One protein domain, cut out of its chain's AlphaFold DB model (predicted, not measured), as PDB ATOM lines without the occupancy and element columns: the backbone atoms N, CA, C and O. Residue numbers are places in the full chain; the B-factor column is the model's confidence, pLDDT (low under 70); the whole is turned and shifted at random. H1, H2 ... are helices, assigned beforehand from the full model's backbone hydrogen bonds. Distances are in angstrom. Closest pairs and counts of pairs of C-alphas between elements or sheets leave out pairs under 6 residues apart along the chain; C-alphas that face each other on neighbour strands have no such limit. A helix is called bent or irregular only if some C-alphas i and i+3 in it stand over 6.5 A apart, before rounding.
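This is residues 24 to 75 of the 284 residues of the protein "HEAT repeat domain-containing protein" of Acidobacteria bacterium (UniProt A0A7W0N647). A small, flat V of three helices: H1 and H2 lie side by side as a hairpin forming one arm, and H3 slants away from it as the other. Residues 70 to 75 fold back from the far end of H3 toward the hairpin. The 52 printed residues, all helix in class, are compact, with a radius of gyration of the C-alphas of 10.0 A and spans of 28 by 25 by 13 A.

H1, residues 30 to 36, begins at C-alpha 30 (37.968, -32.898, -42.520). H2, residues 42 to 54, is 18.4 A long. H3, residues 56 to 69, is 19.3 A long and ends at C-alpha 69 (32.044, -49.087, -47.340); it is only just irregular, with C-alphas 58 and 61 6.52 A apart.

H1 and H2, a helical hairpin, touch at a shallow tilt of 20 degrees, opposite ways; their closest C-alphas, of Ala 33 and Ala 48, are 4.8 A apart. H3, with residues 58 to 63 alone, only just touches H1, with 3 pairs of C-alphas within 8 A, the closest being Ile 30 and Ser 59 at 6.6 A. H2 and H3 are close but not clearly touching, at a steep tilt of 55 degrees. Every O i to N i+4 pair is within hydrogen-bond range in H1 and H2, and 8 of 10 in H3.

The C-alphas farthest apart, of Ala 24 and Ala 69, are 28.3 A apart. The printed part has no cut, both links are tight, and residues 24 to 25 have pLDDT under 70.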
ATOM      1  N   ALA A  24      38.164 -20.847 -53.393       49.28
ATOM      2  CA  ALA A  24      38.308 -21.950 -52.467       49.28
ATOM      3  C   ALA A  24      37.180 -21.798 -51.451       49.28
ATOM      4  O   ALA A  24      37.148 -20.843 -50.676       49.28
ATOM      5  N   GLN A  25      36.218 -22.713 -51.476       59.25
ATOM      6  CA  GLN A  25      35.442 -22.943 -50.274       59.25
ATOM      7  C   GLN A  25      36.447 -23.363 -49.195       59.25
ATOM      8  O   GLN A  25      37.090 -24.403 -49.320       59.25
ATOM      9  N   GLU A  26      36.659 -22.508 -48.195       72.81
ATOM     10  CA  GLU A  26      37.520 -22.824 -47.057       72.81
ATOM     11  C   GLU A  26      36.790 -23.851 -46.187       72.81
ATOM     12  O   GLU A  26      35.919 -23.506 -45.386       72.81
ATOM     13  N   PHE A  27      37.099 -25.133 -46.385       87.50
ATOM     14  CA  PHE A  27      36.613 -26.200 -45.515       87.50
ATOM     15  C   PHE A  27      37.183 -26.005 -44.112       87.50
ATOM     16  O   PHE A  27      38.392 -25.844 -43.934       87.50
ATOM     17  N   LYS A  28      36.315 -26.015 -43.098       86.81
ATOM     18  CA  LYS A  28      36.722 -25.741 -41.712       86.81
ATOM     19  C   LYS A  28      37.353 -26.950 -41.036       86.81
ATOM     20  O   LYS A  28      38.088 -26.791 -40.066       86.81
ATOM     21  N   ASN A  29      37.014 -28.150 -41.497       91.31
ATOM     22  CA  ASN A  29      37.511 -29.413 -40.969       91.31
ATOM     23  C   ASN A  29      37.375 -30.543 -42.005       91.31
ATOM     24  O   ASN A  29      36.739 -30.387 -43.050       91.31
ATOM     25  N   ILE A  30      37.972 -31.694 -41.682       93.00
ATOM     26  CA  ILE A  30      37.968 -32.898 -42.520       93.00
ATOM     27  C   ILE A  30      36.549 -33.414 -42.780       93.00
ATOM     28  O   ILE A  30      36.257 -33.797 -43.910       93.00
ATOM     29  N   ASP A  31      35.657 -33.390 -41.788       92.69
ATOM     30  CA  ASP A  31      34.298 -33.927 -41.931       92.69
ATOM     31  C   ASP A  31      33.477 -33.148 -42.965       92.69
ATOM     32  O   ASP A  31      32.805 -33.749 -43.804       92.69
ATOM     33  N   GLU A  32      33.568 -31.816 -42.952       93.56
ATOM     34  CA  GLU A  32      32.912 -30.949 -43.936       93.56
ATOM     35  C   GLU A  32      33.419 -31.248 -45.355       93.56
ATOM     36  O   GLU A  32      32.626 -31.404 -46.289       93.56
ATOM     37  N   ALA A  33      34.737 -31.393 -45.515       93.88
ATOM     38  CA  ALA A  33      35.340 -31.725 -46.801       93.88
ATOM     39  C   ALA A  33      34.952 -33.138 -47.274       93.88
ATOM     40  O   ALA A  33      34.640 -33.327 -48.449       93.88
ATOM     41  N   VAL A  34      34.897 -34.125 -46.374       94.12
ATOM     42  CA  VAL A  34      34.464 -35.494 -46.693       94.12
ATOM     43  C   VAL A  34      33.000 -35.520 -47.135       94.12
ATOM     44  O   VAL A  34      32.684 -36.149 -48.144       94.12
ATOM     45  N   GLN A  35      32.106 -34.799 -46.451       92.88
ATOM     46  CA  GLN A  35      30.698 -34.692 -46.855       92.88
ATOM     47  C   GLN A  35      30.545 -34.058 -48.243       92.88
ATOM     48  O   GLN A  35      29.713 -34.487 -49.047       92.88
ATOM     49  N   ALA A  36      31.381 -33.070 -48.565       93.94
ATOM     50  CA  ALA A  36      31.350 -32.393 -49.856       93.94
ATOM     51  C   ALA A  36      31.717 -33.304 -51.045       93.94
ATOM     52  O   ALA A  36      31.266 -33.056 -52.167       93.94
ATOM     53  N   LEU A  37      32.448 -34.406 -50.819       93.06
ATOM     54  CA  LEU A  37      32.783 -35.390 -51.860       93.06
ATOM     55  C   LEU A  37      31.548 -36.058 -52.486       93.06
ATOM     56  O   LEU A  37      31.590 -36.459 -53.659       93.06
ATOM     57  N   ALA A  38      30.447 -36.143 -51.731       92.00
ATOM     58  CA  ALA A  38      29.156 -36.679 -52.165       92.00
ATOM     59  C   ALA A  38      28.284 -35.656 -52.923       92.00
ATOM     60  O   ALA A  38      27.233 -36.013 -53.454       92.00
ATOM     61  N   GLY A  39      28.707 -34.389 -53.001       90.44
ATOM     62  CA  GLY A  39      27.935 -33.310 -53.623       90.44
ATOM     63  C   GLY A  39      27.702 -33.478 -55.132       90.44
ATOM     64  O   GLY A  39      28.121 -34.450 -55.761       90.44
ATOM     65  N   LYS A  40      27.044 -32.500 -55.759       88.00
ATOM     66  CA  LYS A  40      26.869 -32.460 -57.229       88.00
ATOM     67  C   LYS A  40      27.828 -31.501 -57.930       88.00
ATOM     68  O   LYS A  40      28.154 -31.724 -59.091       88.00
ATOM     69  N   ASP A  41      28.278 -30.456 -57.240       90.69
ATOM     70  CA  ASP A  41      29.152 -29.439 -57.821       90.69
ATOM     71  C   ASP A  41      30.602 -29.939 -57.888       90.69
ATOM     72  O   ASP A  41      31.227 -30.224 -56.863       90.69
ATOM     73  N   TRP A  42      31.137 -30.054 -59.106       88.19
ATOM     74  CA  TRP A  42      32.496 -30.539 -59.336       88.19
ATOM     75  C   TRP A  42      33.561 -29.596 -58.766       88.19
ATOM     76  O   TRP A  42      34.600 -30.077 -58.322       88.19
ATOM     77  N   LYS A  43      33.307 -28.280 -58.720       90.25
ATOM     78  CA  LYS A  43      34.261 -27.301 -58.179       90.25
ATOM     79  C   LYS A  43      34.416 -27.475 -56.676       90.25
ATOM     80  O   LYS A  43      35.528 -27.440 -56.161       90.25
ATOM     81  N   ILE A  44      33.298 -27.708 -55.986       91.31
ATOM     82  CA  ILE A  44      33.293 -27.965 -54.543       91.31
ATOM     83  C   ILE A  44      34.013 -29.287 -54.245       91.31
ATOM     84  O   ILE A  44      34.817 -29.346 -53.321       91.31
ATOM     85  N   LYS A  45      33.784 -30.334 -55.050       92.56
ATOM     86  CA  LYS A  45      34.492 -31.620 -54.912       92.56
ATOM     87  C   LYS A  45      35.997 -31.512 -55.110       92.56
ATOM     88  O   LYS A  45      36.747 -32.177 -54.396       92.56
ATOM     89  N   ASP A  46      36.428 -30.730 -56.093       90.38
ATOM     90  CA  ASP A  46      37.850 -30.550 -56.375       90.38
ATOM     91  C   ASP A  46      38.525 -29.764 -55.245       90.38
ATOM     92  O   ASP A  46      39.510 -30.239 -54.685       90.38
ATOM     93  N   ALA A  47      37.901 -28.675 -54.779       91.38
ATOM     94  CA  ALA A  47      38.367 -27.936 -53.605       91.38
ATOM     95  C   ALA A  47      38.424 -28.817 -52.340       91.38
ATOM     96  O   ALA A  47      39.394 -28.754 -51.584       91.38
ATOM     97  N   ALA A  48      37.417 -29.672 -52.120       94.06
ATOM     98  CA  ALA A  48      37.403 -30.621 -51.005       94.06
ATOM     99  C   ALA A  48      38.539 -31.639 -51.128       94.06
ATOM    100  O   ALA A  48      39.223 -31.933 -50.151       94.06
ATOM    101  N   SER A  49      38.767 -32.154 -52.337       94.44
ATOM    102  CA  SER A  49      39.849 -33.098 -52.612       94.44
ATOM    103  C   SER A  49      41.214 -32.479 -52.335       94.44
ATOM    104  O   SER A  49      42.056 -33.120 -51.710       94.44
ATOM    105  N   ASP A  50      41.429 -31.235 -52.757       92.06
ATOM    106  CA  ASP A  50      42.692 -30.536 -52.539       92.06
ATOM    107  C   ASP A  50      42.925 -30.257 -51.049       92.06
ATOM    108  O   ASP A  50      44.019 -30.510 -50.540       92.06
ATOM    109  N   TYR A  51      41.887 -29.832 -50.320       93.25
ATOM    110  CA  TYR A  51      41.949 -29.668 -48.866       93.25
ATOM    111  C   TYR A  51      42.291 -30.987 -48.155       93.25
ATOM    112  O   TYR A  51      43.182 -31.036 -47.306       93.25
ATOM    113  N   LEU A  52      41.628 -32.087 -48.516       94.50
ATOM    114  CA  LEU A  52      41.865 -33.399 -47.910       94.50
ATOM    115  C   LEU A  52      43.260 -33.942 -48.233       94.50
ATOM    116  O   LEU A  52      43.890 -34.539 -47.359       94.50
ATOM    117  N   ALA A  53      43.761 -33.716 -49.449       91.50
ATOM    118  CA  ALA A  53      45.108 -34.116 -49.846       91.50
ATOM    119  C   ALA A  53      46.191 -33.342 -49.074       91.50
ATOM    120  O   ALA A  53      47.208 -33.922 -48.698       91.50
ATOM    121  N   GLN A  54      45.959 -32.060 -48.771       90.81
ATOM    122  CA  GLN A  54      46.855 -31.260 -47.924       90.81
ATOM    123  C   GLN A  54      46.873 -31.736 -46.461       90.81
ATOM    124  O   GLN A  54      47.876 -31.556 -45.772       90.81
ATOM    125  N   ASN A  55      45.808 -32.399 -46.002       91.94
ATOM    126  CA  ASN A  55      45.652 -32.904 -44.635       91.94
ATOM    127  C   ASN A  55      45.698 -34.448 -44.565       91.94
ATOM    128  O   ASN A  55      44.923 -35.084 -43.845       91.94
ATOM    129  N   GLN A  56      46.608 -35.070 -45.327       91.31
ATOM    130  CA  GLN A  56      46.622 -36.522 -45.571       91.31
ATOM    131  C   GLN A  56      46.702 -37.412 -44.315       91.31
ATOM    132  O   GLN A  56      46.100 -38.483 -44.298       91.31
ATOM    133  N   ASN A  57      47.380 -36.971 -43.247       90.56
ATOM    134  CA  ASN A  57      47.530 -37.768 -42.020       90.56
ATOM    135  C   ASN A  57      46.176 -38.110 -41.373       90.56
ATOM    136  O   ASN A  57      46.003 -39.200 -40.830       90.56
ATOM    137  N   GLU A  58      45.220 -37.183 -41.442       92.94
ATOM    138  CA  GLU A  58      43.875 -37.356 -40.889       92.94
ATOM    139  C   GLU A  58      42.888 -37.857 -41.948       92.94
ATOM    140  O   GLU A  58      42.018 -38.678 -41.648       92.94
ATOM    141  N   SER A  59      43.029 -37.413 -43.203       94.88
ATOM    142  CA  SER A  59      42.072 -37.746 -44.261       94.88
ATOM    143  C   SER A  59      42.219 -39.179 -44.782       94.88
ATOM    144  O   SER A  59      41.206 -39.841 -45.009       94.88
ATOM    145  N   VAL A  60      43.439 -39.714 -44.925       96.50
ATOM    146  CA  VAL A  60      43.679 -41.038 -45.533       96.50
ATOM    147  C   VAL A  60      42.906 -42.166 -44.830       96.50
ATOM    148  O   VAL A  60      42.215 -42.923 -45.524       96.50
ATOM    149  N   PRO A  61      42.930 -42.308 -43.488       96.88
ATOM    150  CA  PRO A  61      42.150 -43.341 -42.803       96.88
ATOM    151  C   PRO A  61      40.637 -43.223 -43.040       96.88
ATOM    152  O   PRO A  61      39.956 -44.239 -43.211       96.88
ATOM    153  N   ILE A  62      40.112 -41.995 -43.083       96.69
ATOM    154  CA  ILE A  62      38.683 -41.716 -43.279       96.69
ATOM    155  C   ILE A  62      38.272 -42.053 -44.715       96.69
ATOM    156  O   ILE A  62      37.301 -42.783 -44.920       96.69
ATOM    157  N   LEU A  63      39.059 -41.618 -45.703       97.31
ATOM    158  CA  LEU A  63      38.833 -41.927 -47.117       97.31
ATOM    159  C   LEU A  63      38.880 -43.436 -47.370       97.31
ATOM    160  O   LEU A  63      38.001 -43.976 -48.038       97.31
ATOM    161  N   LYS A  64      39.837 -44.156 -46.771       97.94
ATOM    162  CA  LYS A  64      39.903 -45.624 -46.858       97.94
ATOM    163  C   LYS A  64      38.647 -46.297 -46.308       97.94
ATOM    164  O   LYS A  64      38.160 -47.262 -46.903       97.94
ATOM    165  N   LYS A  65      38.114 -45.810 -45.183       97.25
ATOM    166  CA  LYS A  65      36.873 -46.334 -44.594       97.25
ATOM    167  C   LYS A  65      35.681 -46.104 -45.526       97.25
ATOM    168  O   LYS A  65      34.956 -47.058 -45.798       97.25
ATOM    169  N   LEU A  66      35.544 -44.887 -46.052       96.94
ATOM    170  CA  LEU A  66      34.485 -44.486 -46.980       96.94
ATOM    171  C   LEU A  66      34.515 -45.336 -48.265       96.94
ATOM    172  O   LEU A  66      33.507 -45.931 -48.644       96.94
ATOM    173  N   ILE A  67      35.692 -45.495 -48.884       97.00
ATOM    174  CA  ILE A  67      35.875 -46.313 -50.098       97.00
ATOM    175  C   ILE A  67      35.528 -47.781 -49.837       97.00
ATOM    176  O   ILE A  67      34.841 -48.413 -50.638       97.00
ATOM    177  N   LYS A  68      35.973 -48.337 -48.703       96.69
ATOM    178  CA  LYS A  68      35.690 -49.733 -48.344       96.69
ATOM    179  C   LYS A  68      34.194 -49.984 -48.135       96.69
ATOM    180  O   LYS A  68      33.714 -51.060 -48.489       96.69
ATOM    181  N   ALA A  69      33.486 -49.020 -47.553       95.38
ATOM    182  CA  ALA A  69      32.044 -49.087 -47.340       95.38
ATOM    183  C   ALA A  69      31.230 -48.826 -48.620       95.38
ATOM    184  O   ALA A  69      30.073 -49.231 -48.682       95.38
ATOM    185  N   LYS A  70      31.853 -48.243 -49.659       93.88
ATOM    186  CA  LYS A  70      31.190 -47.770 -50.890       93.88
ATOM    187  C   LYS A  70      30.119 -46.715 -50.589       93.88
ATOM    188  O   LYS A  70      29.109 -46.649 -51.287       93.88
ATOM    189  N   ASP A  71      30.359 -45.909 -49.556       93.50
ATOM    190  CA  ASP A  71      29.466 -44.828 -49.145       93.50
ATOM    191  C   ASP A  71      29.425 -43.711 -50.205       93.50
ATOM    192  O   ASP A  71      30.262 -43.640 -51.115       93.50
ATOM    193  N   ASP A  72      28.450 -42.812 -50.088       90.94
ATOM    194  CA  ASP A  72      28.296 -41.689 -51.009       90.94
ATOM    195  C   ASP A  72      29.597 -40.875 -51.133       90.94
ATOM    196  O   ASP A  72      30.251 -40.523 -50.153       90.94
ATOM    197  N   GLY A  73      29.991 -40.580 -52.375       91.69
ATOM    198  CA  GLY A  73      31.239 -39.869 -52.664       91.69
ATOM    199  C   GLY A  73      32.490 -40.752 -52.750       91.69
ATOM    200  O   GLY A  73      33.570 -40.206 -52.976       91.69
ATOM    201  N   TRP A  74      32.382 -42.087 -52.657       95.94
ATOM    202  CA  TRP A  74      33.545 -42.992 -52.718       95.94
ATOM    203  C   TRP A  74      34.396 -42.848 -53.983       95.94
ATOM    204  O   TRP A  74      35.616 -42.989 -53.918       95.94
ATOM    205  N   ILE A  75      33.781 -42.530 -55.125       93.62
ATOM    206  CA  ILE A  75      34.501 -42.294 -56.385       93.62
ATOM    207  C   ILE A  75      35.433 -41.095 -56.224       93.62
ATOM    208  O   ILE A  75      36.636 -41.201 -56.456       93.62
TER     209      ILE A  75